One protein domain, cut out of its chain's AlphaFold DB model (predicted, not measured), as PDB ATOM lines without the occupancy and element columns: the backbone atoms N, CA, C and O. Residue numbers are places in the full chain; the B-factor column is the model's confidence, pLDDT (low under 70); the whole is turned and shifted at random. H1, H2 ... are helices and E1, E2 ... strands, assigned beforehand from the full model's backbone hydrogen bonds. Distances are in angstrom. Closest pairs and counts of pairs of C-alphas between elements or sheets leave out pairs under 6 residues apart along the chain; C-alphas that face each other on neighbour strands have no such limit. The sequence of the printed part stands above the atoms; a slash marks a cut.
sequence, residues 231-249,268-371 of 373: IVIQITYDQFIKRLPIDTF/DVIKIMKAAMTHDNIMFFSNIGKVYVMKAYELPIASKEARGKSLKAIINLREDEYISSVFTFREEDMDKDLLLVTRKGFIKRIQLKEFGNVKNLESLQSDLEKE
ATOM      1  N   ILE A 231     123.635 196.088 173.752       89.94
ATOM      2  CA  ILE A 231     124.041 195.961 172.361       89.94
ATOM      3  C   ILE A 231     125.383 195.242 172.238       89.94
ATOM      4  O   ILE A 231     126.207 195.160 173.150       89.94
ATOM      5  N   VAL A 232     125.631 194.736 171.038       90.25
ATOM      6  CA  VAL A 232     126.915 194.192 170.629       90.25
ATOM      7  C   VAL A 232     127.459 195.014 169.476       90.25
ATOM      8  O   VAL A 232     126.827 195.147 168.427       90.25
ATOM      9  N   ILE A 233     128.664 195.531 169.673       89.62
ATOM     10  CA  ILE A 233     129.435 196.261 168.677       89.62
ATOM     11  C   ILE A 233     130.338 195.261 167.960       89.62
ATOM     12  O   ILE A 233     131.051 194.482 168.602       89.62
ATOM     13  N   GLN A 234     130.315 195.279 166.631       89.19
ATOM     14  CA  GLN A 234     131.166 194.441 165.789       89.19
ATOM     15  C   GLN A 234     131.979 195.299 164.834       89.19
ATOM     16  O   GLN A 234     131.428 196.191 164.191       89.19
ATOM     17  N   ILE A 235     133.271 194.988 164.727       89.25
ATOM     18  CA  ILE A 235     134.191 195.609 163.775       89.25
ATOM     19  C   ILE A 235     134.852 194.521 162.936       89.25
ATOM     20  O   ILE A 235     135.411 193.568 163.485       89.25
ATOM     21  N   THR A 236     134.801 194.657 161.613       88.31
ATOM     22  CA  THR A 236     135.457 193.742 160.665       88.31
ATOM     23  C   THR A 236     136.934 194.093 160.456       88.31
ATOM     24  O   THR A 236     137.390 195.177 160.828       88.31
ATOM     25  N   TYR A 237     137.714 193.187 159.853       84.94
ATOM     26  CA  TYR A 237     139.107 193.481 159.474       84.94
ATOM     27  C   TYR A 237     139.216 194.704 158.548       84.94
ATOM     28  O   TYR A 237     140.079 195.554 158.780       84.94
ATOM     29  N   ASP A 238     138.266 194.856 157.621       84.69
ATOM     30  CA  ASP A 238     138.163 195.980 156.678       84.69
ATOM     31  C   ASP A 238     137.612 197.272 157.306       84.69
ATOM     32  O   ASP A 238     137.214 198.201 156.603       84.69
ATOM     33  N   GLN A 239     137.590 197.355 158.640       86.75
ATOM     34  CA  GLN A 239     137.190 198.546 159.389       86.75
ATOM     35  C   GLN A 239     135.726 198.949 159.159       86.75
ATOM     36  O   GLN A 239     135.403 200.134 159.188       86.75
ATOM     37  N   PHE A 240     134.814 197.994 158.957       87.69
ATOM     38  CA  PHE A 240     133.376 198.271 159.018       87.69
ATOM     39  C   PHE A 240     132.855 198.037 160.430       87.69
ATOM     40  O   PHE A 240     133.203 197.035 161.048       87.69
ATOM     41  N   ILE A 241     132.022 198.951 160.924       89.25
ATOM     42  CA  ILE A 241     131.418 198.900 162.253       89.25
ATOM     43  C   ILE A 241     129.893 198.844 162.171       89.25
ATOM     44  O   ILE A 241     129.263 199.476 161.314       89.25
ATOM     45  N   LYS A 242     129.301 198.092 163.097       87.69
ATOM     46  CA  LYS A 242     127.857 198.041 163.337       87.69
ATOM     47  C   LYS A 242     127.538 197.742 164.796       87.69
ATOM     48  O   LYS A 242     128.336 197.102 165.484       87.69
ATOM     49  N   ARG A 243     126.342 198.147 165.227       88.62
ATOM     50  CA  ARG A 243     125.720 197.694 166.476       88.62
ATOM     51  C   ARG A 243     124.507 196.808 166.205       88.62
ATOM     52  O   ARG A 243     123.756 197.051 165.259       88.62
ATOM     53  N   LEU A 244     124.328 195.792 167.042       88.56
ATOM     54  CA  LEU A 244     123.174 194.892 167.031       88.56
ATOM     55  C   LEU A 244     122.629 194.729 168.454       88.56
ATOM     56  O   LEU A 244     123.437 194.647 169.375       88.56
ATOM     57  N   PRO A 245     121.310 194.591 168.654       87.12
ATOM     58  CA  PRO A 245     120.763 194.185 169.947       87.12
ATOM     59  C   PRO A 245     121.292 192.807 170.362       87.12
ATOM     60  O   PRO A 245     121.390 191.902 169.517       87.12
ATOM     61  N   ILE A 246     121.596 192.617 171.650       83.69
ATOM     62  CA  ILE A 246     122.136 191.349 172.174       83.69
ATOM     63  C   ILE A 246     121.201 190.153 171.925       83.69
ATOM     64  O   ILE A 246     121.657 189.030 171.695       83.69
ATOM     65  N   ASP A 247     119.892 190.405 171.861       77.00
ATOM     66  CA  ASP A 247     118.860 189.402 171.588       77.00
ATOM     67  C   ASP A 247     119.042 188.682 170.246       77.00
ATOM     68  O   ASP A 247     118.672 187.513 170.119       77.00
ATOM     69  N   THR A 248     119.728 189.306 169.286       71.69
ATOM     70  CA  THR A 248     120.100 188.692 167.997       71.69
ATOM     71  C   THR A 248     120.985 187.441 168.169       71.69
ATOM     72  O   THR A 248     121.102 186.622 167.253       71.69
ATOM     73  N   PHE A 249     121.624 187.269 169.332       69.31
ATOM     74  CA  PHE A 249     122.534 186.159 169.636       69.31
ATOM     75  C   PHE A 249     121.942 185.087 170.569       69.31
ATOM     76  O   PHE A 249     122.602 184.069 170.805       69.31
ATOM     77  N   ASP A 268     134.508 189.714 155.270       63.91
ATOM     78  CA  ASP A 268     133.520 189.835 156.373       63.91
ATOM     79  C   ASP A 268     133.961 189.147 157.676       63.91
ATOM     80  O   ASP A 268     133.160 188.692 158.497       63.91
ATOM     81  N   VAL A 269     135.275 189.025 157.874       77.88
ATOM     82  CA  VAL A 269     135.824 188.448 159.104       77.88
ATOM     83  C   VAL A 269     135.752 189.485 160.225       77.88
ATOM     84  O   VAL A 269     136.281 190.594 160.112       77.88
ATOM     85  N   ILE A 270     135.106 189.116 161.332       82.50
ATOM     86  CA  ILE A 270     134.996 189.951 162.532       82.50
ATOM     87  C   ILE A 270     136.360 189.993 163.231       82.50
ATOM     88  O   ILE A 270     136.912 188.953 163.589       82.50
ATOM     89  N   LYS A 271     136.892 191.201 163.436       84.62
ATOM     90  CA  LYS A 271     138.144 191.465 164.159       84.62
ATOM     91  C   LYS A 271     137.889 191.714 165.646       84.62
ATOM     92  O   LYS A 271     138.621 191.200 166.484       84.62
ATOM     93  N   ILE A 272     136.867 192.510 165.975       85.06
ATOM     94  CA  ILE A 272     136.529 192.901 167.353       85.06
ATOM     95  C   ILE A 272     135.025 192.722 167.566       85.06
ATOM     96  O   ILE A 272     134.220 193.135 166.732       85.06
ATOM     97  N   MET A 273     134.654 192.131 168.701       87.69
ATOM     98  CA  MET A 273     133.271 192.028 169.166       87.69
ATOM     99  C   MET A 273     133.224 192.405 170.647       87.69
ATOM    100  O   MET A 273     133.955 191.827 171.452       87.69
ATOM    101  N   LYS A 274     132.392 193.386 171.002       87.56
ATOM    102  CA  LYS A 274     132.305 193.926 172.363       87.56
ATOM    103  C   LYS A 274     130.844 194.140 172.751       87.56
ATOM    104  O   LYS A 274     130.088 194.711 171.972       87.56
ATOM    105  N   ALA A 275     130.460 193.661 173.930       89.75
ATOM    106  CA  ALA A 275     129.174 193.994 174.536       89.75
ATOM    107  C   ALA A 275     129.274 195.364 175.216       89.75
ATOM    108  O   ALA A 275     130.287 195.649 175.860       89.75
ATOM    109  N   ALA A 276     128.247 196.182 175.034       90.12
ATOM    110  CA  ALA A 276     128.119 197.515 175.603       90.12
ATOM    111  C   ALA A 276     126.637 197.848 175.764       90.12
ATOM    112  O   ALA A 276     125.771 197.150 175.238       90.12
ATOM    113  N   MET A 277     126.348 198.932 176.455       89.25
ATOM    114  CA  MET A 277     125.018 199.515 176.491       89.25
ATOM    115  C   MET A 277     124.914 200.674 175.500       89.25
ATOM    116  O   MET A 277     125.915 201.189 174.996       89.25
ATOM    117  N   THR A 278     123.691 201.076 175.177       86.12
ATOM    118  CA  THR A 278     123.433 202.067 174.125       86.12
ATOM    119  C   THR A 278     123.905 203.474 174.510       86.12
ATOM    120  O   THR A 278     124.297 204.246 173.630       86.12
ATOM    121  N   HIS A 279     123.934 203.796 175.805       86.12
ATOM    122  CA  HIS A 279     124.434 205.075 176.324       86.12
ATOM    123  C   HIS A 279     125.942 205.104 176.604       86.12
ATOM    124  O   HIS A 279     126.487 206.167 176.914       86.12
ATOM    125  N   ASP A 280     126.638 203.971 176.468       88.25
ATOM    126  CA  ASP A 280     128.075 203.898 176.743       88.25
ATOM    127  C   ASP A 280     128.878 204.776 175.778       88.25
ATOM    128  O   ASP A 280     128.570 204.899 174.587       88.25
ATOM    129  N   ASN A 281     129.974 205.344 176.279       86.56
ATOM    130  CA  ASN A 281     130.985 205.957 175.433       86.56
ATOM    131  C   ASN A 281     131.910 204.879 174.867       86.56
ATOM    132  O   ASN A 281     132.347 203.974 175.580       86.56
ATOM    133  N   ILE A 282     132.258 205.009 173.590       87.44
ATOM    134  CA  ILE A 282     133.178 204.125 172.883       87.44
ATOM    135  C   ILE A 282     134.432 204.914 172.520       87.44
ATOM    136  O   ILE A 282     134.355 205.892 171.782       87.44
ATOM    137  N   MET A 283     135.586 204.451 172.999       88.06
ATOM    138  CA  MET A 283     136.901 204.921 172.574       88.06
ATOM    139  C   MET A 283     137.481 204.003 171.497       88.06
ATOM    140  O   MET A 283     137.634 202.799 171.720       88.06
ATOM    141  N   PHE A 284     137.873 204.574 170.362       86.94
ATOM    142  CA  PHE A 284     138.624 203.896 169.308       86.94
ATOM    143  C   PHE A 284     140.082 204.331 169.344       86.94
ATOM    144  O   PHE A 284     140.372 205.518 169.200       86.94
ATOM    145  N   PHE A 285     140.993 203.369 169.471       86.88
ATOM    146  CA  PHE A 285     142.433 203.622 169.453       86.88
ATOM    147  C   PHE A 285     143.002 203.289 168.080       86.88
ATOM    148  O   PHE A 285     142.967 202.129 167.650       86.88
ATOM    149  N   SER A 286     143.556 204.279 167.389       85.56
ATOM    150  CA  SER A 286     144.215 204.053 166.103       85.56
ATOM    151  C   SER A 286     145.633 203.499 166.257       85.56
ATOM    152  O   SER A 286     146.269 203.608 167.305       85.56
ATOM    153  N   ASN A 287     146.153 202.900 165.186       83.50
ATOM    154  CA  ASN A 287     147.541 202.438 165.087       83.50
ATOM    155  C   ASN A 287     148.588 203.550 165.252       83.50
ATOM    156  O   ASN A 287     149.736 203.243 165.560       83.50
ATOM    157  N   ILE A 288     148.194 204.809 165.053       80.44
ATOM    158  CA  ILE A 288     149.049 205.993 165.219       80.44
ATOM    159  C   ILE A 288     148.879 206.666 166.592       80.44
ATOM    160  O   ILE A 288     149.415 207.744 166.817       80.44
ATOM    161  N   GLY A 289     148.131 206.052 167.517       74.75
ATOM    162  CA  GLY A 289     147.977 206.557 168.884       74.75
ATOM    163  C   GLY A 289     146.914 207.644 169.063       74.75
ATOM    164  O   GLY A 289     146.889 208.279 170.115       74.75
ATOM    165  N   LYS A 290     146.023 207.862 168.085       78.44
ATOM    166  CA  LYS A 290     144.866 208.755 168.258       78.44
ATOM    167  C   LYS A 290     143.717 208.038 168.950       78.44
ATOM    168  O   LYS A 290     143.529 206.831 168.776       78.44
ATOM    169  N   VAL A 291     142.938 208.812 169.700       81.75
ATOM    170  CA  VAL A 291     141.750 208.334 170.404       81.75
ATOM    171  C   VAL A 291     140.534 209.101 169.907       81.75
ATOM    172  O   VAL A 291     140.466 210.321 170.036       81.75
ATOM    173  N   TYR A 292     139.566 208.371 169.363       81.44
ATOM    174  CA  TYR A 292     138.275 208.916 168.950       81.44
ATOM    175  C   TYR A 292     137.214 208.457 169.938       81.44
ATOM    176  O   TYR A 292     137.180 207.276 170.276       81.44
ATOM    177  N   VAL A 293     136.356 209.367 170.393       82.94
ATOM    178  CA  VAL A 293     135.286 209.052 171.345       82.94
ATOM    179  C   VAL A 293     133.945 209.345 170.697       82.94
ATOM    180  O   VAL A 293     133.747 210.430 170.158       82.94
ATOM    181  N   MET A 294     133.030 208.382 170.749       80.50
ATOM    182  CA  MET A 294     131.652 208.571 170.298       80.50
ATOM    183  C   MET A 294     130.688 207.798 171.188       80.50
ATOM    184  O   MET A 294     131.077 206.821 171.832       80.50
ATOM    185  N   LYS A 295     129.419 208.194 171.197       83.94
ATOM    186  CA  LYS A 295     128.393 207.463 171.942       83.94
ATOM    187  C   LYS A 295     127.958 206.220 171.177       83.94
ATOM    188  O   LYS A 295     127.868 206.221 169.947       83.94
ATOM    189  N   ALA A 296     127.656 205.143 171.892       85.69
ATOM    190  CA  ALA A 296     127.345 203.868 171.264       85.69
ATOM    191  C   ALA A 296     126.083 203.908 170.388       85.69
ATOM    192  O   ALA A 296     126.030 203.235 169.355       85.69
ATOM    193  N   TYR A 297     125.102 204.746 170.729       82.25
ATOM    194  CA  TYR A 297     123.903 204.933 169.915       82.25
ATOM    195  C   TYR A 297     124.155 205.577 168.543       82.25
ATOM    196  O   TYR A 297     123.349 205.385 167.629       82.25
ATOM    197  N   GLU A 298     125.259 206.309 168.375       79.69
ATOM    198  CA  GLU A 298     125.629 206.956 167.108       79.69
ATOM    199  C   GLU A 298     126.115 205.933 166.069       79.69
ATOM    200  O   GLU A 298     126.160 206.217 164.868       79.69
ATOM    201  N   LEU A 299     126.441 204.711 166.507       83.56
ATOM    202  CA  LEU A 299     126.814 203.626 165.612       83.56
ATOM    203  C   LEU A 299     125.635 203.145 164.756       83.56
ATOM    204  O   LEU A 299     124.494 203.058 165.231       83.56
ATOM    205  N   PRO A 300     125.905 202.741 163.501       82.31
ATOM    206  CA  PRO A 300     124.869 202.259 162.602       82.31
ATOM    207  C   PRO A 300     124.290 200.933 163.100       82.31
ATOM    208  O   PRO A 300     125.020 199.976 163.379       82.31
ATOM    209  N   ILE A 301     122.963 200.867 163.150       84.25
ATOM    210  CA  ILE A 301     122.230 199.624 163.383       84.25
ATOM    211  C   ILE A 301     122.253 198.820 162.083       84.25
ATOM    212  O   ILE A 301     121.911 199.341 161.019       84.25
ATOM    213  N   ALA A 302     122.664 197.556 162.149       81.88
ATOM    214  CA  ALA A 302     122.662 196.671 160.989       81.88
ATOM    215  C   ALA A 302     122.336 195.231 161.398       81.88
ATOM    216  O   ALA A 302     122.565 194.830 162.536       81.88
ATOM    217  N   SER A 303     121.815 194.437 160.459       79.00
ATOM    218  CA  SER A 303     121.545 193.020 160.699       79.00
ATOM    219  C   SER A 303     122.842 192.212 160.843       79.00
ATOM    220  O   SER A 303     123.946 192.655 160.499       79.00
ATOM    221  N   LYS A 304     122.718 190.975 161.337       75.69
ATOM    222  CA  LYS A 304     123.856 190.056 161.489       75.69
ATOM    223  C   LYS A 304     124.596 189.814 160.168       75.69
ATOM    224  O   LYS A 304     125.816 189.696 160.180       75.69
ATOM    225  N   GLU A 305     123.867 189.814 159.057       72.50
ATOM    226  CA  GLU A 305     124.361 189.534 157.702       72.50
ATOM    227  C   GLU A 305     124.891 190.780 156.973       72.50
ATOM    228  O   GLU A 305     125.658 190.654 156.025       72.50
ATOM    229  N   ALA A 306     124.509 191.987 157.400       78.12
ATOM    230  CA  ALA A 306     124.951 193.231 156.773       78.12
ATOM    231  C   ALA A 306     126.348 193.657 157.256       78.12
ATOM    232  O   ALA A 306     126.661 193.536 158.437       78.12
ATOM    233  N   ARG A 307     127.171 194.238 156.378       73.06
ATOM    234  CA  ARG A 307     128.551 194.660 156.705       73.06
ATOM    235  C   ARG A 307     128.652 195.836 157.683       73.06
ATOM    236  O   ARG A 307     129.652 195.961 158.376       73.06
ATOM    237  N   GLY A 308     127.624 196.681 157.778       83.81
ATOM    238  CA  GLY A 308     127.678 197.931 158.549       83.81
ATOM    239  C   GLY A 308     128.210 199.108 157.725       83.81
ATOM    240  O   GLY A 308     128.151 199.075 156.495       83.81
ATOM    241  N   LYS A 309     128.713 200.160 158.386       83.56
ATOM    242  CA  LYS A 309     129.339 201.322 157.718       83.56
ATOM    243  C   LYS A 309     130.845 201.345 157.961       83.56
ATOM    244  O   LYS A 309     131.316 200.859 158.981       83.56
ATOM    245  N   SER A 310     131.595 201.939 157.038       84.75
ATOM    246  CA  SER A 310     133.043 202.100 157.188       84.75
ATOM    247  C   SER A 310     133.379 203.066 158.330       84.75
ATOM    248  O   SER A 310     132.855 204.179 158.369       84.75
ATOM    249  N   LEU A 311     134.298 202.675 159.218       83.25
ATOM    250  CA  LEU A 311     134.864 203.534 160.264       83.25
ATOM    251  C   LEU A 311     135.558 204.758 159.668       83.25
ATOM    252  O   LEU A 311     135.429 205.844 160.223       83.25
ATOM    253  N   LYS A 312     136.209 204.617 158.503       82.69
ATOM    254  CA  LYS A 312     136.836 205.749 157.800       82.69
ATOM    255  C   LYS A 312     135.836 206.880 157.541       82.69
ATOM    256  O   LYS A 312     136.202 208.039 157.658       82.69
ATOM    257  N   ALA A 313     134.575 206.544 157.258       74.31
ATOM    258  CA  ALA A 313     133.516 207.519 157.000       74.31
ATOM    259  C   ALA A 313     132.857 208.090 158.270       74.31
ATOM    260  O   ALA A 313     132.223 209.134 158.195       74.31
ATOM    261  N   ILE A 314     132.952 207.401 159.414       74.50
ATOM    262  CA  ILE A 314     132.313 207.835 160.670       74.50
ATOM    263  C   ILE A 314     133.242 208.759 161.461       74.50
ATOM    264  O   ILE A 314     132.799 209.788 161.955       74.50
ATOM    265  N   ILE A 315     134.522 208.395 161.568       76.25
ATOM    266  CA  ILE A 315     135.516 209.101 162.394       76.25
ATOM    267  C   ILE A 315     136.641 209.747 161.563       76.25
ATOM    268  O   ILE A 315     137.642 210.173 162.122       76.25
ATOM    269  N   ASN A 316     136.475 209.845 160.234       76.06
ATOM    270  CA  ASN A 316     137.390 210.533 159.306       76.06
ATOM    271  C   ASN A 316     138.867 210.110 159.436       76.06
ATOM    272  O   ASN A 316     139.764 210.942 159.570       76.06
ATOM    273  N   LEU A 317     139.126 208.801 159.382       77.69
ATOM    274  CA  LEU A 317     140.488 208.254 159.437       77.69
ATOM    275  C   LEU A 317     141.301 208.621 158.186       77.69
ATOM    276  O   LEU A 317     140.765 208.659 157.076       77.69
ATOM    277  N   ARG A 318     142.618 208.803 158.351       77.81
ATOM    278  CA  ARG A 318     143.566 208.939 157.226       77.81
ATOM    279  C   ARG A 318     143.672 207.637 156.416       77.81
ATOM    280  O   ARG A 318     143.282 206.569 156.888       77.81
ATOM    281  N   GLU A 319     144.218 207.707 155.197       75.19
ATOM    282  CA  GLU A 319     144.263 206.552 154.278       75.19
ATOM    283  C   GLU A 319     144.967 205.315 154.878       75.19
ATOM    284  O   GLU A 319     144.446 204.206 154.715       75.19
ATOM    285  N   ASP A 320     146.015 205.524 155.687       82.06
ATOM    286  CA  ASP A 320     146.811 204.481 156.369       82.06
ATOM    287  C   ASP A 320     146.476 204.283 157.863       82.06
ATOM    288  O   ASP A 320     147.160 203.552 158.592       82.06
ATOM    289  N   GLU A 321     145.429 204.945 158.356       82.06
ATOM    290  CA  GLU A 321     145.013 204.859 159.753       82.06
ATOM    291  C   GLU A 321     143.939 203.778 159.938       82.06
ATOM    292  O   GLU A 321     142.925 203.742 159.235       82.06
ATOM    293  N   TYR A 322     144.152 202.882 160.903       83.69
ATOM    294  CA  TYR A 322     143.213 201.816 161.245       83.69
ATOM    295  C   TYR A 322     143.038 201.681 162.753       83.69
ATOM    296  O   TYR A 322     143.956 201.928 163.537       83.69
ATOM    297  N   ILE A 323     141.858 201.218 163.169       87.38
ATOM    298  CA  ILE A 323     141.562 200.997 164.580       87.38
ATOM    299  C   ILE A 323     142.185 199.680 165.052       87.38
ATOM    300  O   ILE A 323     141.984 198.591 164.487       87.38
ATOM    301  N   SER A 324     142.983 199.805 166.106       85.62
ATOM    302  CA  SER A 324     143.721 198.727 166.755       85.62
ATOM    303  C   SER A 324     142.898 198.062 167.859       85.62
ATOM    304  O   SER A 324     142.805 196.834 167.880       85.62
ATOM    305  N   SER A 325     142.255 198.856 168.716       84.81
ATOM    306  CA  SER A 325     141.468 198.397 169.858       84.81
ATOM    307  C   SER A 325     140.293 199.335 170.136       84.81
ATOM    308  O   SER A 325     140.252 200.478 169.674       84.81
ATOM    309  N   VAL A 326     139.318 198.814 170.881       87.88
ATOM    310  CA  VAL A 326     138.123 199.546 171.298       87.88
ATOM    311  C   VAL A 326     137.901 199.338 172.784       87.88
ATOM    312  O   VAL A 326     137.990 198.210 173.276       87.88
ATOM    313  N   PHE A 327     137.590 200.423 173.480       87.44
ATOM    314  CA  PHE A 327     137.248 200.424 174.894       87.44
ATOM    315  C   PHE A 327     135.897 201.106 175.096       87.44
ATOM    316  O   PHE A 327     135.558 202.031 174.367       87.44
ATOM    317  N   THR A 328     135.121 200.635 176.063       88.44
ATOM    318  CA  THR A 328     133.787 201.158 176.370       88.44
ATOM    319  C   THR A 328     133.737 201.542 177.837       88.44
ATOM    320  O   THR A 328     134.269 200.800 178.665       88.44
ATOM    321  N   PHE A 329     133.137 202.686 178.152       86.81
ATOM    322  CA  PHE A 329     133.097 203.217 179.513       86.81
ATOM    323  C   PHE A 329     131.853 204.074 179.758       86.81
ATOM    324  O   PHE A 329     131.300 204.673 178.829       86.81
ATOM    325  N   ARG A 330     131.443 204.152 181.024       83.88
ATOM    326  CA  ARG A 330     130.412 205.070 181.522       83.88
ATOM    327  C   ARG A 330     131.021 206.191 182.354       83.88
ATOM    328  O   ARG A 330     132.193 206.148 182.716       83.88
ATOM    329  N   GLU A 331     130.214 207.192 182.686       75.06
ATOM    330  CA  GLU A 331     130.630 208.271 183.593       75.06
ATOM    331  C   GLU A 331     131.034 207.743 184.979       75.06
ATOM    332  O   GLU A 331     131.979 208.246 185.582       75.06
ATOM    333  N   GLU A 332     130.409 206.658 185.439       77.75
ATOM    334  CA  GLU A 332     130.773 205.956 186.678       77.75
ATOM    335  C   GLU A 332     132.195 205.365 186.645       77.75
ATOM    336  O   GLU A 332     132.816 205.148 187.684       77.75
ATOM    337  N   ASP A 333     132.746 205.118 185.452       78.62
ATOM    338  CA  ASP A 333     134.080 204.548 185.269       78.62
ATOM    339  C   ASP A 333     135.192 205.605 185.246       78.62
ATOM    340  O   ASP A 333     136.364 205.249 185.116       78.62
ATOM    341  N   MET A 334     134.861 206.895 185.366       76.44
ATOM    342  CA  MET A 334     135.825 207.993 185.211       76.44
ATOM    343  C   MET A 334     136.982 207.936 186.219       76.44
ATOM    344  O   MET A 334     138.081 208.394 185.916       76.44
ATOM    345  N   ASP A 335     136.775 207.335 187.392       79.38
ATOM    346  CA  ASP A 335     137.816 207.143 188.411       79.38
ATOM    347  C   ASP A 335     138.833 206.034 188.078       79.38
ATOM    348  O   ASP A 335     139.785 205.823 188.832       79.38
ATOM    349  N   LYS A 336     138.659 205.304 186.969       82.94
ATOM    350  CA  LYS A 336     139.563 204.222 186.563       82.94
ATOM    351  C   LYS A 336     140.748 204.745 185.741       82.94
ATOM    352  O   LYS A 336     140.670 205.744 185.026       82.94
ATOM    353  N   ASP A 337     141.848 203.999 185.804       82.50
ATOM    354  CA  ASP A 337     143.041 204.233 184.992       82.50
ATOM    355  C   ASP A 337     142.999 203.396 183.703       82.50
ATOM    356  O   ASP A 337     142.717 202.194 183.727       82.50
ATOM    357  N   LEU A 338     143.359 204.012 182.578       83.75
ATOM    358  CA  LEU A 338     143.622 203.347 181.308       83.75
ATOM    359  C   LEU A 338     145.122 203.056 181.177       83.75
ATOM    360  O   LEU A 338     145.955 203.957 181.287       83.75
ATOM    361  N   LEU A 339     145.464 201.797 180.897       85.50
ATOM    362  CA  LEU A 339     146.835 201.371 180.623       85.50
ATOM    363  C   LEU A 339     147.030 201.139 179.120       85.50
ATOM    364  O   LEU A 339     146.427 200.238 178.538       85.50
ATOM    365  N   LEU A 340     147.897 201.933 178.500       81.75
ATOM    366  CA  LEU A 340     148.295 201.800 177.102       81.75
ATOM    367  C   LEU A 340     149.654 201.112 177.024       81.75
ATOM    368  O   LEU A 340     150.582 201.494 177.732       81.75
ATOM    369  N   VAL A 341     149.776 200.114 176.147       83.62
ATOM    370  CA  VAL A 341     151.021 199.366 175.934       83.62
ATOM    371  C   VAL A 341     151.368 199.376 174.452       83.62
ATOM    372  O   VAL A 341     150.560 198.984 173.610       83.62
ATOM    373  N   THR A 342     152.580 199.815 174.126       82.38
ATOM    374  CA  THR A 342     153.092 199.806 172.750       82.38
ATOM    375  C   THR A 342     153.840 198.508 172.448       82.38
ATOM    376  O   THR A 342     154.348 197.833 173.343       82.38
ATOM    377  N   ARG A 343     153.992 198.166 171.160       79.38
ATOM    378  CA  ARG A 343     154.784 196.990 170.737       79.38
ATOM    379  C   ARG A 343     156.260 197.058 171.154       79.38
ATOM    380  O   ARG A 343     156.888 196.014 171.269       79.38
ATOM    381  N   LYS A 344     156.802 198.263 171.375       80.62
ATOM    382  CA  LYS A 344     158.179 198.492 171.847       80.62
ATOM    383  C   LYS A 344     158.320 198.344 173.377       80.62
ATOM    384  O   LYS A 344     159.413 198.525 173.892       80.62
ATOM    385  N   GLY A 345     157.243 198.013 174.098       80.88
ATOM    386  CA  GLY A 345     157.270 197.779 175.547       80.88
ATOM    387  C   GLY A 345     157.087 199.028 176.413       80.88
ATOM    388  O   GLY A 345     157.161 198.924 177.633       80.88
ATOM    389  N   PHE A 346     156.812 200.195 175.818       80.19
ATOM    390  CA  PHE A 346     156.456 201.398 176.577       80.19
ATOM    391  C   PHE A 346     155.029 201.303 177.103       80.19
ATOM    392  O   PHE A 346     154.121 200.888 176.371       80.19
ATOM    393  N   ILE A 347     154.850 201.713 178.358       85.31
ATOM    394  CA  ILE A 347     153.579 201.682 179.073       85.31
ATOM    395  C   ILE A 347     153.229 203.105 179.504       85.31
ATOM    396  O   ILE A 347     154.021 203.750 180.188       85.31
ATOM    397  N   LYS A 348     152.028 203.572 179.152       81.81
ATOM    398  CA  LYS A 348     151.486 204.861 179.600       81.81
ATOM    399  C   LYS A 348     150.192 204.625 180.367       81.81
ATOM    400  O   LYS A 348     149.289 203.956 179.869       81.81
ATOM    401  N   ARG A 349     150.107 205.162 181.584       84.38
ATOM    402  CA  ARG A 349     148.896 205.130 182.414       84.38
ATOM    403  C   ARG A 349     148.253 206.511 182.409       84.38
ATOM    404  O   ARG A 349     148.946 207.482 182.694       84.38
ATOM    405  N   ILE A 350     146.964 206.585 182.090       82.69
ATOM    406  CA  ILE A 350     146.207 207.839 181.982       82.69
ATOM    407  C   ILE A 350     144.872 207.673 182.706       82.69
ATOM    408  O   ILE A 350     144.223 206.641 182.554       82.69
ATOM    409  N   GLN A 351     144.448 208.673 183.475       82.44
ATOM    410  CA  GLN A 351     143.136 208.656 184.124       82.44
ATOM    411  C   GLN A 351     142.018 208.882 183.102       82.44
ATOM    412  O   GLN A 351     142.115 209.772 182.258       82.44
ATOM    413  N   LEU A 352     140.921 208.124 183.203       79.06
ATOM    414  CA  LEU A 352     139.772 208.267 182.297       79.06
ATOM    415  C   LEU A 352     139.133 209.666 182.357       79.06
ATOM    416  O   LEU A 352     138.672 210.158 181.329       79.06
ATOM    417  N   LYS A 353     139.198 210.360 183.505       75.75
ATOM    418  CA  LYS A 353     138.762 211.766 183.653       75.75
ATOM    419  C   LYS A 353     139.388 212.730 182.652       75.75
ATOM    420  O   LYS A 353     138.723 213.682 182.248       75.75
ATOM    421  N   GLU A 354     140.628 212.495 182.224       70.31
ATOM    422  CA  GLU A 354     141.292 213.360 181.238       70.31
ATOM    423  C   GLU A 354     140.592 213.325 179.867       70.31
ATOM    424  O   GLU A 354     140.733 214.249 179.068       70.31
ATOM    425  N   PHE A 355     139.767 212.303 179.621       68.06
ATOM    426  CA  PHE A 355     138.980 212.134 178.401       68.06
ATOM    427  C   PHE A 355     137.535 212.651 178.518       68.06
ATOM    428  O   PHE A 355     136.823 212.682 177.515       68.06
ATOM    429  N   GLY A 356     137.088 213.075 179.707       56.28
ATOM    430  CA  GLY A 356     135.673 213.339 180.003       56.28
ATOM    431  C   GLY A 356     135.037 214.545 179.302       56.28
ATOM    432  O   GLY A 356     133.818 214.661 179.312       56.28
ATOM    433  N   ASN A 357     135.823 215.423 178.670       51.09
ATOM    434  CA  ASN A 357     135.328 216.690 178.110       51.09
ATOM    435  C   ASN A 357     135.626 216.912 176.621       51.09
ATOM    436  O   ASN A 357     135.477 218.031 176.126       51.09
ATOM    437  N   VAL A 358     136.064 215.893 175.877       52.28
ATOM    438  CA  VAL A 358     136.654 216.138 174.555       52.28
ATOM    439  C   VAL A 358     135.991 215.305 173.460       52.28
ATOM    440  O   VAL A 358     136.197 214.103 173.351       52.28
ATOM    441  N   LYS A 359     135.225 215.982 172.592       48.16
ATOM    442  CA  LYS A 359     134.569 215.388 171.409       48.16
ATOM    443  C   LYS A 359     135.531 215.019 170.266       48.16
ATOM    444  O   LYS A 359     135.071 214.455 169.288       48.16
ATOM    445  N   ASN A 360     136.828 215.328 170.369       43.22
ATOM    446  CA  ASN A 360     137.911 214.848 169.491       43.22
ATOM    447  C   ASN A 360     139.275 215.140 170.148       43.22
ATOM    448  O   ASN A 360     139.713 216.290 170.169       43.22
ATOM    449  N   LEU A 361     139.946 214.131 170.715       45.62
ATOM    450  CA  LEU A 361     141.297 214.283 171.271       45.62
ATOM    451  C   LEU A 361     142.343 214.085 170.173       45.62
ATOM    452  O   LEU A 361     142.816 212.979 169.930       45.62
ATOM    453  N   GLU A 362     142.761 215.183 169.544       44.47
ATOM    454  CA  GLU A 362     144.005 215.212 168.758       44.47
ATOM    455  C   GLU A 362     145.263 215.250 169.655       44.47
ATOM    456  O   GLU A 362     146.378 215.049 169.176       44.47
ATOM    457  N   SER A 363     145.119 215.460 170.971       43.41
ATOM    458  CA  SER A 363     146.244 215.748 171.875       43.41
ATOM    459  C   SER A 363     147.082 214.539 172.311       43.41
ATOM    460  O   SER A 363     148.201 214.738 172.774       43.41
ATOM    461  N   LEU A 364     146.626 213.291 172.125       49.66
ATOM    462  CA  LEU A 364     147.452 212.114 172.457       49.66
ATOM    463  C   LEU A 364     148.592 211.865 171.459       49.66
ATOM    464  O   LEU A 364     149.557 211.171 171.785       49.66
ATOM    465  N   GLN A 365     148.497 212.456 170.266       43.28
ATOM    466  CA  GLN A 365     149.470 212.269 169.196       43.28
ATOM    467  C   GLN A 365     150.837 212.887 169.555       43.28
ATOM    468  O   GLN A 365     151.876 212.277 169.314       43.28
ATOM    469  N   SER A 366     150.828 214.044 170.230       42.50
ATOM    470  CA  SER A 366     152.029 214.797 170.637       42.50
ATOM    471  C   SER A 366     152.959 214.014 171.569       42.50
ATOM    472  O   SER A 366     154.179 214.186 171.517       42.50
ATOM    473  N   ASP A 367     152.397 213.151 172.415       44.34
ATOM    474  CA  ASP A 367     153.168 212.467 173.454       44.34
ATOM    475  C   ASP A 367     153.633 211.077 173.021       44.34
ATOM    476  O   ASP A 367     154.715 210.647 173.408       44.34
ATOM    477  N   LEU A 368     152.844 210.374 172.203       44.84
ATOM    478  CA  LEU A 368     153.208 209.042 171.710       44.84
ATOM    479  C   LEU A 368     154.206 209.108 170.542       44.84
ATOM    480  O   LEU A 368     155.058 208.228 170.435       44.84
ATOM    481  N   GLU A 369     154.168 210.147 169.697       44.69
ATOM    482  CA  GLU A 369     155.143 210.328 168.603       44.69
ATOM    483  C   GLU A 369     156.547 210.700 169.117       44.69
ATOM    484  O   GLU A 369     157.549 210.253 168.550       44.69
ATOM    485  N   LYS A 370     156.641 211.442 170.233       42.19
ATOM    486  CA  LYS A 370     157.929 211.808 170.857       42.19
ATOM    487  C   LYS A 370     158.680 210.623 171.462       42.19
ATOM    488  O   LYS A 370     159.899 210.682 171.565       42.19
ATOM    489  N   GLU A 371     157.978 209.556 171.836       40.75
ATOM    490  CA  GLU A 371     158.581 208.351 172.428       40.75
ATOM    491  C   GLU A 371     158.724 207.189 171.432       40.75
ATOM    492  O   GLU A 371     159.325 206.162 171.749       40.75
TER     493      GLU A 371
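AT A GLANCE: This is residues 231 to 249 and 268 to 371 of the 373 residues of the protein "DNA topoisomerase (ATP-hydrolyzing)" of Leptospira interrogans serovar Bataviae str. HAI135 (UniProt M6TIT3). Three small antiparallel sheets follow one another like blades along the longest axis: E2 E1 E3, then E5 E4 E6, then the two-stranded hairpin E7 E8. The first two form a loose sandwich, partly face to face, with short helix H2 grazing both; H1 lies at the far end of the first sheet, and low-confidence H4 near the other end of the row. The printed part has 123 residues, with four named helices and eight named strands in the order E1 E2 H1 E3 E4 E5 H2 E6 E7 E8 H3 H4. Its class is mixed, helices and strands; it is compact, with a radius of gyration of the C-alphas of 14.6 A and spans of 42 by 34 by 24 A.

IN THESE COORDINATES: E1, residues 231 to 236, begins at C-alpha 231 (124.041, 195.961, 172.361) and is 16.5 A long; E2, residues 240 to 245, is 17.2 A and E3, residues 270 to 277, 19.6 A. E4, residues 281 to 286, is 16.3 A, E5, residues 291 to 295, 13.5 A, and E6, residues 323 to 329, 17.3 A, beginning at C-alpha 323 (141.562, 200.997, 164.580). E7 is residues 337 to 341 and E8 residues 347 to 351. The helices are H1, residues 246 to 249, H2, residues 311 to 315, H3, residues 352 to 355, and H4, residues 365 to 371, ending at C-alpha 371 (158.581, 208.351, 172.428).

HOW THE PARTS SIT: In the sheet E2 E1 E3, only just strongly twisted at 4.1 A off its best plane, N 234 and O 242 are 2.9 A apart, and N 233 and O 274 2.8 A. H1 is on this sheet, over none of its strands. The sheet E5 E4 E6 faces it in a sandwich, two sheets face to face, 9.8 A centre to centre where they face; the closest C-alphas of E3 and E6 are those of Ala 276 and Thr 328, 6.8 A. In it N 284 and O 292 are 2.8 A apart, and N 283 and O 327 2.8 A. E5, H2 and E6 form a split strand-helix-strand unit, with E4 between the two strands and a right-handed crossover. In the hairpin E7 and E8, N 338 and O 350 are 2.8 A apart. E6 and E7 are apart, as are E8 and H4. In H2 every O i to N i+4 pair is within hydrogen-bond range, in H4 1 of 3, with 0 of 4 O i to N i+3 pairs; H1 and H3 are too short for an i+4 pair.

THE WHOLE: The C-alphas farthest apart, those of Asp 247 and Lys 370, are 45.0 A apart. Residues 250 to 267 are not printed, and C-alphas 249 and 268 are 17.6 A apart across the cut. The link E5 to H2 is long, with 15 residues. pLDDT is under 70 at residues 249, 268 and 355 to 371.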